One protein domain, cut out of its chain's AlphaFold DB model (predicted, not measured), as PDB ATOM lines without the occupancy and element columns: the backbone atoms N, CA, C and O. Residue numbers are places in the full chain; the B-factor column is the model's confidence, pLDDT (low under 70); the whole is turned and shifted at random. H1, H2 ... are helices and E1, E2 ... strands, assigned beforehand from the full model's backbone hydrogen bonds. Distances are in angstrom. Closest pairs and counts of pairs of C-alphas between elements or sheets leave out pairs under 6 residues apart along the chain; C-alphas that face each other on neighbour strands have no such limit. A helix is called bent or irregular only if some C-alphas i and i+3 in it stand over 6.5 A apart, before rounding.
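AT A GLANCE: This is residues 126 to 228 of the 528 residues of the protein "RING-type domain-containing protein" of Paramuricea clavata (UniProt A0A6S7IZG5). A small sheet of three strands, E1, E2 and E3, makes one side of the model, and a long helix, H2, runs out from the other side of a loop-rich body, with the short helix H1 between the sheet and H2. That body holds a small hairpin, E4 and E5, with the long unnamed stretch of residues 159 to 182 looping beside it, and residues 212 to 228, of which 212 to 227 belong to H2, stick out beyond it. The printed part has 103 residues with two named helices and five named strands, in the order E1, E2, E3, H1, E4, E5, H2 along the chain; both sheets, E1 - E2 - E3 and E4 - E5, are antiparallel. The class is mixed, helices and strands, though under half of the residues, 46 of the 103, are in named elements. The whole is loose, with a radius of gyration of the C-alphas of 17.0 A, and spans 54 by 39 by 22 A, only just flat.

IN THESE COORDINATES: Begin with the larger sheet: find C-alpha 127 at (470.439, 449.206, 414.977), where E1 starts, and read on to residue 131, 13.2 A away. E2 takes residues 134 to 138 and is 13.4 A long; E3 takes residues 147 to 149 and is 6.6 A long. H1 follows at residues 155 to 158, 5.3 A from first to last C-alpha. Past the long unnamed stretch, look for E4 at residues 183 to 185, which starts at C-alpha 183 at (474.821, 432.547, 395.091), and for E5 at residues 192 to 194; each is 7.2 A long. H2 takes residues 205 to 227 and runs 33.6 A to C-alpha 227 at (479.701, 475.500, 381.167). It is irregular: C-alphas 206 and 209 are 7.0 A apart.

HOW THE PARTS SIT: In the larger sheet E1, E2 and E3 form a meander, each strand the antiparallel neighbour of the one before, with E1 and E3 as edge strands. The hairpin of E1 and E2 has an angle of 149 degrees between directions; look at N 129 and O 136, 2.9 A apart, and N 136 and O 129, 2.8 A apart, both within hydrogen-bond range. In the hairpin of E2 and E3 the angle is 135 degrees, and N 137 and O 148 are 2.8 A apart, within hydrogen-bond range. Neither H1 nor H2 is on this sheet. H1 and H2 are close but not clearly touching; their closest C-alphas, those of Gly 156 and Cys 207, are 6.8 A apart. In the hairpin of E4 and E5 the directions make 158 degrees, and N 184 and O 193 are 2.9 A apart, within hydrogen-bond range. H2 and E4 are apart, as are H1 and E5, and E1, E2 and E3 are each apart from E4, E5 and H2. In H2, 17 of 19 pairs of O i and N i+4 are within hydrogen-bond range, while H1 is too short for such a pair.

THE WHOLE: The two C-alphas farthest apart, those of Asp 180 and His 228, are 55.7 A from each other. Without the residues that stand free, 212 to 228, the body has 86 residues and spans 41 by 27 by 19 A. The printed part has no cut. The link from H1 to E4, with 24 residues, is long; those from E1 to E2 and from E3 to H1 are tight. The mean pLDDT of the printed part is 84.9; look for low confidence, under 70, at residues 141 to 145, in the short link between E2 and E3.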
ATOM      1  N   ALA A 126     473.830 445.785 415.249       80.88
ATOM      2  CA  ALA A 126     473.612 447.073 414.602       80.88
ATOM      3  C   ALA A 126     472.123 447.448 414.628       80.88
ATOM      4  O   ALA A 126     471.253 446.624 414.358       80.88
ATOM      5  N   SER A 127     471.821 448.715 414.915       83.25
ATOM      6  CA  SER A 127     470.439 449.206 414.977       83.25
ATOM      7  C   SER A 127     470.268 450.474 414.157       83.25
ATOM      8  O   SER A 127     471.163 451.321 414.097       83.25
ATOM      9  N   SER A 128     469.112 450.612 413.509       86.81
ATOM     10  CA  SER A 128     468.793 451.778 412.688       86.81
ATOM     11  C   SER A 128     467.661 452.599 413.280       86.81
ATOM     12  O   SER A 128     466.756 452.071 413.919       86.81
ATOM     13  N   PHE A 129     467.714 453.909 413.068       87.00
ATOM     14  CA  PHE A 129     466.705 454.839 413.558       87.00
ATOM     15  C   PHE A 129     466.612 456.068 412.651       87.00
ATOM     16  O   PHE A 129     467.509 456.366 411.860       87.00
ATOM     17  N   ILE A 130     465.502 456.801 412.751       89.88
ATOM     18  CA  ILE A 130     465.262 458.015 411.967       89.88
ATOM     19  C   ILE A 130     465.264 459.217 412.903       89.88
ATOM     20  O   ILE A 130     464.513 459.274 413.871       89.88
ATOM     21  N   ARG A 131     466.068 460.228 412.569       87.56
ATOM     22  CA  ARG A 131     466.099 461.516 413.262       87.56
ATOM     23  C   ARG A 131     465.968 462.639 412.246       87.56
ATOM     24  O   ARG A 131     466.773 462.743 411.325       87.56
ATOM     25  N   ARG A 132     464.951 463.497 412.411       84.94
ATOM     26  CA  ARG A 132     464.688 464.657 411.530       84.94
ATOM     27  C   ARG A 132     464.728 464.277 410.035       84.94
ATOM     28  O   ARG A 132     465.456 464.881 409.253       84.94
ATOM     29  N   LYS A 133     463.976 463.234 409.657       84.88
ATOM     30  CA  LYS A 133     463.891 462.672 408.287       84.88
ATOM     31  C   LYS A 133     465.195 462.083 407.722       84.88
ATOM     32  O   LYS A 133     465.239 461.718 406.554       84.88
ATOM     33  N   THR A 134     466.249 461.979 408.527       84.00
ATOM     34  CA  THR A 134     467.518 461.355 408.137       84.00
ATOM     35  C   THR A 134     467.660 460.021 408.862       84.00
ATOM     36  O   THR A 134     467.431 459.957 410.070       84.00
ATOM     37  N   LYS A 135     468.018 458.961 408.132       88.12
ATOM     38  CA  LYS A 135     468.240 457.621 408.690       88.12
ATOM     39  C   LYS A 135     469.688 457.489 409.181       88.12
ATOM     40  O   LYS A 135     470.624 457.915 408.494       88.12
ATOM     41  N   TYR A 136     469.854 456.924 410.368       88.62
ATOM     42  CA  TYR A 136     471.129 456.709 411.047       88.62
ATOM     43  C   TYR A 136     471.240 455.257 411.496       88.62
ATOM     44  O   TYR A 136     470.226 454.599 411.732       88.62
ATOM     45  N   VAL A 137     472.472 454.782 411.629       87.38
ATOM     46  CA  VAL A 137     472.813 453.480 412.197       87.38
ATOM     47  C   VAL A 137     473.731 453.681 413.398       87.38
ATOM     48  O   VAL A 137     474.620 454.537 413.377       87.38
ATOM     49  N   ARG A 138     473.514 452.894 414.450       85.62
ATOM     50  CA  ARG A 138     474.516 452.664 415.490       85.62
ATOM     51  C   ARG A 138     475.256 451.395 415.122       85.62
ATOM     52  O   ARG A 138     474.649 450.326 415.048       85.62
ATOM     53  N   LEU A 139     476.538 451.547 414.824       79.25
ATOM     54  CA  LEU A 139     477.424 450.412 414.623       79.25
ATOM     55  C   LEU A 139     477.800 449.816 415.993       79.25
ATOM     56  O   LEU A 139     477.611 450.487 417.012       79.25
ATOM     57  N   PRO A 140     478.310 448.572 416.046       70.06
ATOM     58  CA  PRO A 140     478.838 448.006 417.283       70.06
ATOM     59  C   PRO A 140     479.851 448.952 417.946       70.06
ATOM     60  O   PRO A 140     480.550 449.689 417.248       70.06
ATOM     61  N   HIS A 141     479.949 448.904 419.279       66.38
ATOM     62  CA  HIS A 141     480.711 449.855 420.112       66.38
ATOM     63  C   HIS A 141     482.177 450.057 419.678       66.38
ATOM     64  O   HIS A 141     482.781 451.086 419.965       66.38
ATOM     65  N   ILE A 142     482.735 449.114 418.915       64.56
ATOM     66  CA  ILE A 142     484.056 449.214 418.294       64.56
ATOM     67  C   ILE A 142     484.258 450.455 417.410       64.56
ATOM     68  O   ILE A 142     485.377 450.943 417.289       64.56
ATOM     69  N   PHE A 143     483.191 450.991 416.814       67.06
ATOM     70  CA  PHE A 143     483.245 452.208 415.998       67.06
ATOM     71  C   PHE A 143     482.930 453.478 416.815       67.06
ATOM     72  O   PHE A 143     482.697 454.544 416.245       67.06
ATOM     73  N   GLY A 144     482.923 453.359 418.147       66.56
ATOM     74  CA  GLY A 144     482.481 454.381 419.091       66.56
ATOM     75  C   GLY A 144     480.959 454.436 419.242       66.56
ATOM     76  O   GLY A 144     480.211 453.695 418.609       66.56
ATOM     77  N   GLU A 145     480.475 455.363 420.071       69.75
ATOM     78  CA  GLU A 145     479.033 455.637 420.230       69.75
ATOM     79  C   GLU A 145     478.464 456.523 419.106       69.75
ATOM     80  O   GLU A 145     477.316 456.975 419.157       69.75
ATOM     81  N   ALA A 146     479.277 456.807 418.086       73.75
ATOM     82  CA  ALA A 146     478.941 457.735 417.026       73.75
ATOM     83  C   ALA A 146     477.798 457.200 416.153       73.75
ATOM     84  O   ALA A 146     477.826 456.096 415.610       73.75
ATOM     85  N   GLU A 147     476.784 458.039 415.972       85.50
ATOM     86  CA  GLU A 147     475.677 457.766 415.070       85.50
ATOM     87  C   GLU A 147     476.113 458.022 413.626       85.50
ATOM     88  O   GLU A 147     476.389 459.157 413.226       85.50
ATOM     89  N   VAL A 148     476.123 456.972 412.810       85.00
ATOM     90  CA  VAL A 148     476.570 457.057 411.421       85.00
ATOM     91  C   VAL A 148     475.367 457.295 410.513       85.00
ATOM     92  O   VAL A 148     474.352 456.605 410.590       85.00
ATOM     93  N   LYS A 149     475.447 458.291 409.626       85.19
ATOM     94  CA  LYS A 149     474.403 458.520 408.613       85.19
ATOM     95  C   LYS A 149     474.354 457.337 407.649       85.19
ATOM     96  O   LYS A 149     475.396 456.893 407.178       85.19
ATOM     97  N   TYR A 150     473.157 456.928 407.233       84.44
ATOM     98  CA  TYR A 150     472.972 455.865 406.231       84.44
ATOM     99  C   TYR A 150     473.707 456.114 404.908       84.44
ATOM    100  O   TYR A 150     474.052 455.184 404.194       84.44
ATOM    101  N   THR A 151     473.994 457.373 404.581       79.06
ATOM    102  CA  THR A 151     474.782 457.731 403.397       79.06
ATOM    103  C   THR A 151     476.238 457.266 403.474       79.06
ATOM    104  O   THR A 151     476.886 457.158 402.445       79.06
ATOM    105  N   ALA A 152     476.774 456.987 404.663       78.69
ATOM    106  CA  ALA A 152     478.117 456.428 404.816       78.69
ATOM    107  C   ALA A 152     478.154 454.898 404.639       78.69
ATOM    108  O   ALA A 152     479.236 454.331 404.504       78.69
ATOM    109  N   LEU A 153     476.993 454.233 404.623       83.25
ATOM    110  CA  LEU A 153     476.886 452.794 404.390       83.25
ATOM    111  C   LEU A 153     477.054 452.447 402.900       83.25
ATOM    112  O   LEU A 153     476.993 453.332 402.036       83.25
ATOM    113  N   PRO A 154     477.255 451.156 402.570       86.19
ATOM    114  CA  PRO A 154     477.340 450.722 401.185       86.19
ATOM    115  C   PRO A 154     476.119 451.104 400.342       86.19
ATOM    116  O   PRO A 154     475.032 451.369 400.853       86.19
ATOM    117  N   LEU A 155     476.288 451.088 399.017       86.75
ATOM    118  CA  LEU A 155     475.300 451.606 398.065       86.75
ATOM    119  C   LEU A 155     473.899 451.004 398.239       86.75
ATOM    120  O   LEU A 155     472.919 451.718 398.034       86.75
ATOM    121  N   GLY A 156     473.797 449.728 398.624       87.50
ATOM    122  CA  GLY A 156     472.512 449.055 398.797       87.50
ATOM    123  C   GLY A 156     471.611 449.752 399.816       87.50
ATOM    124  O   GLY A 156     470.414 449.862 399.586       87.50
ATOM    125  N   PHE A 157     472.188 450.351 400.861       86.94
ATOM    126  CA  PHE A 157     471.457 451.101 401.891       86.94
ATOM    127  C   PHE A 157     470.981 452.490 401.434       86.94
ATOM    128  O   PHE A 157     470.293 453.194 402.169       86.94
ATOM    129  N   SER A 158     471.371 452.913 400.229       81.44
ATOM    130  CA  SER A 158     470.883 454.134 399.572       81.44
ATOM    131  C   SER A 158     469.941 453.842 398.397       81.44
ATOM    132  O   SER A 158     469.387 454.780 397.822       81.44
ATOM    133  N   ALA A 159     469.791 452.572 398.007       79.94
ATOM    134  CA  ALA A 159     468.919 452.145 396.920       79.94
ATOM    135  C   ALA A 159     467.466 451.974 397.401       79.94
ATOM    136  O   ALA A 159     467.152 452.143 398.576       79.94
ATOM    137  N   LYS A 160     466.561 451.639 396.473       79.12
ATOM    138  CA  LYS A 160     465.132 451.447 396.774       79.12
ATOM    139  C   LYS A 160     464.875 450.283 397.742       79.12
ATOM    140  O   LYS A 160     463.938 450.353 398.530       79.12
ATOM    141  N   HIS A 161     465.692 449.237 397.659       85.88
ATOM    142  CA  HIS A 161     465.613 448.053 398.508       85.88
ATOM    143  C   HIS A 161     466.976 447.834 399.161       85.88
ATOM    144  O   HIS A 161     467.986 447.771 398.457       85.88
ATOM    145  N   GLU A 162     466.999 447.773 400.491       89.00
ATOM    146  CA  GLU A 162     468.210 447.507 401.272       89.00
ATOM    147  C   GLU A 162     468.587 446.020 401.145       89.00
ATOM    148  O   GLU A 162     467.686 445.201 400.947       89.00
ATOM    149  N   PRO A 163     469.880 445.662 401.224       89.12
ATOM    150  CA  PRO A 163     470.286 444.266 401.330       89.12
ATOM    151  C   PRO A 163     469.630 443.622 402.546       89.12
ATOM    152  O   PRO A 163     469.640 444.206 403.635       89.12
ATOM    153  N   ASN A 164     469.073 442.434 402.365       84.75
ATOM    154  CA  ASN A 164     468.427 441.697 403.431       84.75
ATOM    155  C   ASN A 164     469.355 440.586 403.931       84.75
ATOM    156  O   ASN A 164     469.648 439.622 403.233       84.75
ATOM    157  N   GLN A 165     469.802 440.725 405.178       78.62
ATOM    158  CA  GLN A 165     470.688 439.758 405.829       78.62
ATOM    159  C   GLN A 165     470.026 438.394 406.076       78.62
ATOM    160  O   GLN A 165     470.728 437.405 406.263       78.62
ATOM    161  N   ASP A 166     468.692 438.342 406.062       79.56
ATOM    162  CA  ASP A 166     467.929 437.131 406.348       79.56
ATOM    163  C   ASP A 166     467.657 436.294 405.088       79.56
ATOM    164  O   ASP A 166     467.185 435.160 405.218       79.56
ATOM    165  N   CYS A 167     467.971 436.812 403.886       82.50
ATOM    166  CA  CYS A 167     467.793 436.086 402.630       82.50
ATOM    167  C   CYS A 167     469.057 435.939 401.766       82.50
ATOM    168  O   CYS A 167     469.941 436.793 401.716       82.50
ATOM    169  N   ILE A 168     469.140 434.811 401.053       87.31
ATOM    170  CA  ILE A 168     470.242 434.521 400.115       87.31
ATOM    171  C   ILE A 168     470.118 435.350 398.825       87.31
ATOM    172  O   ILE A 168     471.117 435.650 398.169       87.31
ATOM    173  N   CYS A 169     468.891 435.712 398.445       90.56
ATOM    174  CA  CYS A 169     468.605 436.440 397.218       90.56
ATOM    175  C   CYS A 169     467.714 437.649 397.502       90.56
ATOM    176  O   CYS A 169     466.560 437.497 397.895       90.56
ATOM    177  N   ASP A 170     468.226 438.849 397.237       91.06
ATOM    178  CA  ASP A 170     467.490 440.107 397.389       91.06
ATOM    179  C   ASP A 170     466.485 440.361 396.251       91.06
ATOM    180  O   ASP A 170     465.722 441.332 396.270       91.06
ATOM    181  N   LEU A 171     466.494 439.528 395.203       89.38
ATOM    182  CA  LEU A 171     465.569 439.681 394.089       89.38
ATOM    183  C   LEU A 171     464.162 439.259 394.516       89.38
ATOM    184  O   LEU A 171     463.901 438.076 394.705       89.38
ATOM    185  N   HIS A 172     463.234 440.217 394.546       85.75
ATOM    186  CA  HIS A 172     461.849 439.968 394.953       85.75
ATOM    187  C   HIS A 172     461.138 438.864 394.148       85.75
ATOM    188  O   HIS A 172     460.285 438.158 394.671       85.75
ATOM    189  N   SER A 173     461.496 438.694 392.873       87.38
ATOM    190  CA  SER A 173     460.934 437.657 392.002       87.38
ATOM    191  C   SER A 173     461.632 436.296 392.127       87.38
ATOM    192  O   SER A 173     461.433 435.433 391.273       87.38
ATOM    193  N   CYS A 174     462.511 436.103 393.112       88.44
ATOM    194  CA  CYS A 174     463.182 434.829 393.334       88.44
ATOM    195  C   CYS A 174     462.200 433.782 393.876       88.44
ATOM    196  O   CYS A 174     461.478 434.034 394.835       88.44
ATOM    197  N   THR A 175     462.202 432.598 393.263       86.94
ATOM    198  CA  THR A 175     461.381 431.438 393.659       86.94
ATOM    199  C   THR A 175     462.226 430.224 394.056       86.94
ATOM    200  O   THR A 175     461.704 429.122 394.206       86.94
ATOM    201  N   ILE A 176     463.544 430.403 394.173       87.19
ATOM    202  CA  ILE A 176     464.483 429.330 394.501       87.19
ATOM    203  C   ILE A 176     464.466 429.124 396.015       87.19
ATOM    204  O   ILE A 176     464.799 430.040 396.756       87.19
ATOM    205  N   ASN A 177     464.116 427.908 396.434       80.00
ATOM    206  CA  ASN A 177     464.063 427.488 397.837       80.00
ATOM    207  C   ASN A 177     465.152 426.453 398.188       80.00
ATOM    208  O   ASN A 177     465.022 425.732 399.172       80.00
ATOM    209  N   ASP A 178     466.189 426.335 397.357       80.81
ATOM    210  CA  ASP A 178     467.305 425.407 397.559       80.81
ATOM    211  C   ASP A 178     468.481 426.126 398.231       80.81
ATOM    212  O   ASP A 178     469.112 426.999 397.628       80.81
ATOM    213  N   ASP A 179     468.743 425.808 399.503       72.62
ATOM    214  CA  ASP A 179     469.792 426.458 400.301       72.62
ATOM    215  C   ASP A 179     471.199 426.165 399.759       72.62
ATOM    216  O   ASP A 179     472.143 426.893 400.085       72.62
ATOM    217  N   ASP A 180     471.362 425.125 398.943       82.62
ATOM    218  CA  ASP A 180     472.637 424.750 398.330       82.62
ATOM    219  C   ASP A 180     472.836 425.379 396.942       82.62
ATOM    220  O   ASP A 180     473.901 425.223 396.330       82.62
ATOM    221  N   GLU A 181     471.857 426.144 396.446       86.88
ATOM    222  CA  GLU A 181     471.987 426.843 395.177       86.88
ATOM    223  C   GLU A 181     473.112 427.886 395.230       86.88
ATOM    224  O   GLU A 181     473.264 428.674 396.167       86.88
ATOM    225  N   SER A 182     473.908 427.921 394.161       89.75
ATOM    226  CA  SER A 182     475.012 428.867 394.050       89.75
ATOM    227  C   SER A 182     474.517 430.317 394.089       89.75
ATOM    228  O   SER A 182     473.617 430.720 393.346       89.75
ATOM    229  N   TRP A 183     475.155 431.137 394.920       90.56
ATOM    230  CA  TRP A 183     474.821 432.547 395.091       90.56
ATOM    231  C   TRP A 183     476.083 433.405 395.173       90.56
ATOM    232  O   TRP A 183     477.195 432.908 395.359       90.56
ATOM    233  N   LYS A 184     475.925 434.715 394.972       90.38
ATOM    234  CA  LYS A 184     477.024 435.682 395.041       90.38
ATOM    235  C   LYS A 184     476.564 437.008 395.636       90.38
ATOM    236  O   LYS A 184     475.406 437.390 395.484       90.38
ATOM    237  N   ILE A 185     477.507 437.743 396.221       89.69
ATOM    238  CA  ILE A 185     477.311 439.107 396.729       89.69
ATOM    239  C   ILE A 185     477.950 440.104 395.761       89.69
ATOM    240  O   ILE A 185     479.090 439.925 395.326       89.69
ATOM    241  N   PHE A 186     477.239 441.185 395.441       89.69
ATOM    242  CA  PHE A 186     477.798 442.300 394.682       89.69
ATOM    243  C   PHE A 186     478.605 443.236 395.579       89.69
ATOM    244  O   PHE A 186     478.061 443.994 396.388       89.69
ATOM    245  N   GLN A 187     479.922 443.227 395.377       84.50
ATOM    246  CA  GLN A 187     480.850 444.115 396.067       84.50
ATOM    247  C   GLN A 187     480.464 445.587 395.840       84.50
ATOM    248  O   GLN A 187     480.277 446.040 394.710       84.50
ATOM    249  N   GLY A 188     480.314 446.341 396.932       83.44
ATOM    250  CA  GLY A 188     479.997 447.774 396.920       83.44
ATOM    251  C   GLY A 188     478.530 448.140 397.177       83.44
ATOM    252  O   GLY A 188     478.288 449.212 397.742       83.44
ATOM    253  N   CYS A 189     477.560 447.285 396.832       89.00
ATOM    254  CA  CYS A 189     476.159 447.446 397.262       89.00
ATOM    255  C   CYS A 189     475.713 446.412 398.294       89.00
ATOM    256  O   CYS A 189     474.792 446.711 399.043       89.00
ATOM    257  N   TRP A 190     476.419 445.280 398.376       89.19
ATOM    258  CA  TRP A 190     476.172 444.172 399.303       89.19
ATOM    259  C   TRP A 190     474.863 443.421 399.080       89.19
ATOM    260  O   TRP A 190     474.500 442.602 399.913       89.19
ATOM    261  N   HIS A 191     474.201 443.627 397.939       91.50
ATOM    262  CA  HIS A 191     473.081 442.774 397.561       91.50
ATOM    263  C   HIS A 191     473.554 441.373 397.162       91.50
ATOM    264  O   HIS A 191     474.542 441.234 396.427       91.50
ATOM    265  N   SER A 192     472.835 440.358 397.619       92.06
ATOM    266  CA  SER A 192     473.047 438.938 397.365       92.06
ATOM    267  C   SER A 192     472.039 438.413 396.338       92.06
ATOM    268  O   SER A 192     470.888 438.845 396.274       92.06
ATOM    269  N   PHE A 193     472.475 437.497 395.471       91.94
ATOM    270  CA  PHE A 193     471.603 436.859 394.483       91.94
ATOM    271  C   PHE A 193     472.047 435.433 394.189       91.94
ATOM    272  O   PHE A 193     473.246 435.173 394.046       91.94
ATOM    273  N   HIS A 194     471.084 434.542 393.945       91.94
ATOM    274  CA  HIS A 194     471.359 433.286 393.254       91.94
ATOM    275  C   HIS A 194     471.970 433.562 391.876       91.94
ATOM    276  O   HIS A 194     471.501 434.430 391.133       91.94
ATOM    277  N   VAL A 195     472.984 432.786 391.495       91.31
ATOM    278  CA  VAL A 195     473.651 432.920 390.192       91.31
ATOM    279  C   VAL A 195     472.644 432.732 389.053       91.31
ATOM    280  O   VAL A 195     472.663 433.495 388.087       91.31
ATOM    281  N   LYS A 196     471.698 431.794 389.207       90.69
ATOM    282  CA  LYS A 196     470.590 431.575 388.264       90.69
ATOM    283  C   LYS A 196     469.655 432.783 388.154       90.69
ATOM    284  O   LYS A 196     469.292 433.163 387.045       90.69
ATOM    285  N   CYS A 197     469.319 433.436 389.271       91.25
ATOM    286  CA  CYS A 197     468.452 434.623 389.275       91.25
ATOM    287  C   CYS A 197     469.062 435.826 388.551       91.25
ATOM    288  O   CYS A 197     468.334 436.717 388.123       91.25
ATOM    289  N   LEU A 198     470.385 435.861 388.393       90.56
ATOM    290  CA  LEU A 198     471.047 436.926 387.650       90.56
ATOM    291  C   LEU A 198     470.956 436.748 386.138       90.56
ATOM    292  O   LEU A 198     471.166 437.726 385.427       90.56
ATOM    293  N   ASN A 199     470.675 435.541 385.639       86.69
ATOM    294  CA  ASN A 199     470.567 435.253 384.206       86.69
ATOM    295  C   ASN A 199     471.738 435.836 383.376       86.69
ATOM    296  O   ASN A 199     471.540 436.525 382.380       86.69
ATOM    297  N   GLY A 200     472.976 435.650 383.852       85.19
ATOM    298  CA  GLY A 200     474.186 436.179 383.203       85.19
ATOM    299  C   GLY A 200     474.503 437.658 383.477       85.19
ATOM    300  O   GLY A 200     475.537 438.150 383.030       85.19
ATOM    301  N   THR A 201     473.677 438.372 384.244       86.88
ATOM    302  CA  THR A 201     473.898 439.792 384.560       86.88
ATOM    303  C   THR A 201     475.156 440.002 385.415       86.88
ATOM    304  O   THR A 201     475.388 439.337 386.436       86.88
ATOM    305  N   THR A 202     475.972 440.978 385.012       86.62
ATOM    306  CA  THR A 202     477.248 441.342 385.656       86.62
ATOM    307  C   THR A 202     477.146 442.543 386.599       86.62
ATOM    308  O   THR A 202     478.140 442.916 387.213       86.62
ATOM    309  N   PHE A 203     475.957 443.126 386.759       88.81
ATOM    310  CA  PHE A 203     475.653 444.243 387.659       88.81
ATOM    311  C   PHE A 203     474.478 443.913 388.594       88.81
ATOM    312  O   PHE A 203     473.711 442.989 388.338       88.81
ATOM    313  N   CYS A 204     474.328 444.672 389.683       91.62
ATOM    314  CA  CYS A 204     473.225 444.499 390.630       91.62
ATOM    315  C   CYS A 204     471.892 444.981 390.012       91.62
ATOM    316  O   CYS A 204     471.764 446.186 389.751       91.62
ATOM    317  N   PRO A 205     470.880 444.105 389.828       90.31
ATOM    318  CA  PRO A 205     469.594 444.490 389.236       90.31
ATOM    319  C   PRO A 205     468.833 445.548 390.050       90.31
ATOM    320  O   PRO A 205     468.159 446.402 389.482       90.31
ATOM    321  N   ILE A 206     468.984 445.531 391.378       91.31
ATOM    322  CA  ILE A 206     468.302 446.455 392.298       91.31
ATOM    323  C   ILE A 206     468.907 447.860 392.218       91.31
ATOM    324  O   ILE A 206     468.187 448.860 392.162       91.31
ATOM    325  N   CYS A 207     470.238 447.959 392.198       90.56
ATOM    326  CA  CYS A 207     470.923 449.249 392.167       90.56
ATOM    327  C   CYS A 207     470.967 449.886 390.774       90.56
ATOM    328  O   CYS A 207     471.170 451.096 390.693       90.56
ATOM    329  N   HIS A 208     470.792 449.117 389.693       88.75
ATOM    330  CA  HIS A 208     470.994 449.596 388.322       88.75
ATOM    331  C   HIS A 208     470.172 450.852 387.993       88.75
ATOM    332  O   HIS A 208     470.739 451.879 387.626       88.75
ATOM    333  N   ALA A 209     468.852 450.811 388.205       87.06
ATOM    334  CA  ALA A 209     467.971 451.942 387.900       87.06
ATOM    335  C   ALA A 209     468.300 453.189 388.742       87.06
ATOM    336  O   ALA A 209     468.311 454.313 388.236       87.06
ATOM    337  N   PHE A 210     468.618 452.991 390.025       87.31
ATOM    338  CA  PHE A 210     469.036 454.075 390.914       87.31
ATOM    339  C   PHE A 210     470.342 454.724 390.440       87.31
ATOM    340  O   PHE A 210     470.444 455.950 390.377       87.31
ATOM    341  N   LEU A 211     471.335 453.905 390.083       87.94
ATOM    342  CA  LEU A 211     472.622 454.371 389.578       87.94
ATOM    343  C   LEU A 211     472.465 455.143 388.271       87.94
ATOM    344  O   LEU A 211     473.029 456.227 388.153       87.94
ATOM    345  N   GLN A 212     471.671 454.631 387.330       88.00
ATOM    346  CA  GLN A 212     471.407 455.295 386.057       88.00
ATOM    347  C   GLN A 212     470.812 456.694 386.273       88.00
ATOM    348  O   GLN A 212     471.352 457.682 385.776       88.00
ATOM    349  N   SER A 213     469.779 456.801 387.115       89.06
ATOM    350  CA  SER A 213     469.176 458.090 387.470       89.06
ATOM    351  C   SER A 213     470.186 459.048 388.114       89.06
ATOM    352  O   SER A 213     470.234 460.232 387.772       89.06
ATOM    353  N   LYS A 214     471.049 458.548 389.010       86.62
ATOM    354  CA  LYS A 214     472.066 459.377 389.672       86.62
ATOM    355  C   LYS A 214     473.173 459.847 388.739       86.62
ATOM    356  O   LYS A 214     473.633 460.976 388.894       86.62
ATOM    357  N   VAL A 215     473.587 459.019 387.784       87.19
ATOM    358  CA  VAL A 215     474.552 459.406 386.746       87.19
ATOM    359  C   VAL A 215     473.985 460.544 385.896       87.19
ATOM    360  O   VAL A 215     474.681 461.532 385.672       87.19
ATOM    361  N   GLU A 216     472.719 460.459 385.485       88.38
ATOM    362  CA  GLU A 216     472.065 461.515 384.705       88.38
ATOM    363  C   GLU A 216     471.934 462.828 385.488       88.38
ATOM    364  O   GLU A 216     472.271 463.898 384.974       88.38
ATOM    365  N   GLU A 217     471.466 462.759 386.737       89.25
ATOM    366  CA  GLU A 217     471.321 463.918 387.623       89.25
ATOM    367  C   GLU A 217     472.667 464.620 387.837       89.25
ATOM    368  O   GLU A 217     472.816 465.811 387.553       89.25
ATOM    369  N   LEU A 218     473.672 463.880 388.307       86.44
ATOM    370  CA  LEU A 218     474.977 464.443 388.637       86.44
ATOM    371  C   LEU A 218     475.759 464.856 387.390       86.44
ATOM    372  O   LEU A 218     476.500 465.836 387.451       86.44
ATOM    373  N   GLY A 219     475.566 464.168 386.263       85.44
ATOM    374  CA  GLY A 219     476.131 464.546 384.972       85.44
ATOM    375  C   GLY A 219     475.607 465.898 384.491       85.44
ATOM    376  O   GLY A 219     476.398 466.739 384.065       85.44
ATOM    377  N   LYS A 220     474.297 466.162 384.632       86.38
ATOM    378  CA  LYS A 220     473.715 467.487 384.344       86.38
ATOM    379  C   LYS A 220     474.323 468.561 385.243       86.38
ATOM    380  O   LYS A 220     474.826 469.554 384.733       86.38
ATOM    381  N   VAL A 221     474.383 468.313 386.553       84.25
ATOM    382  CA  VAL A 221     474.984 469.254 387.513       84.25
ATOM    383  C   VAL A 221     476.464 469.522 387.206       84.25
ATOM    384  O   VAL A 221     476.918 470.656 387.337       84.25
ATOM    385  N   ALA A 222     477.236 468.498 386.832       81.44
ATOM    386  CA  ALA A 222     478.646 468.650 386.482       81.44
ATOM    387  C   ALA A 222     478.819 469.477 385.201       81.44
ATOM    388  O   ALA A 222     479.612 470.414 385.180       81.44
ATOM    389  N   LYS A 223     478.033 469.172 384.165       83.19
ATOM    390  CA  LYS A 223     478.018 469.913 382.903       83.19
ATOM    391  C   LYS A 223     477.665 471.384 383.116       83.19
ATOM    392  O   LYS A 223     478.371 472.249 382.609       83.19
ATOM    393  N   ASP A 224     476.628 471.670 383.896       83.50
ATOM    394  CA  ASP A 224     476.207 473.047 384.164       83.50
ATOM    395  C   ASP A 224     477.274 473.818 384.946       83.50
ATOM    396  O   ASP A 224     477.536 474.973 384.631       83.50
ATOM    397  N   ALA A 225     477.943 473.173 385.908       78.25
ATOM    398  CA  ALA A 225     479.042 473.785 386.653       78.25
ATOM    399  C   ALA A 225     480.261 474.117 385.771       78.25
ATOM    400  O   ALA A 225     480.927 475.115 386.025       78.25
ATOM    401  N   ILE A 226     480.548 473.298 384.753       76.38
ATOM    402  CA  ILE A 226     481.664 473.515 383.816       76.38
ATOM    403  C   ILE A 226     481.323 474.607 382.794       76.38
ATOM    404  O   ILE A 226     482.158 475.456 382.502       76.38
ATOM    405  N   LEU A 227     480.109 474.582 382.237       81.00
ATOM    406  CA  LEU A 227     479.701 475.500 381.167       81.00
ATOM    407  C   LEU A 227     479.249 476.872 381.687       81.00
ATOM    408  O   LEU A 227     479.336 477.856 380.958       81.00
ATOM    409  N   HIS A 228     478.780 476.944 382.935       83.19
ATOM    410  CA  HIS A 228     478.254 478.165 383.549       83.19
ATOM    411  C   HIS A 228     478.856 478.376 384.953       83.19
ATOM    412  O   HIS A 228     478.136 478.307 385.958       83.19
TER     413      HIS A 228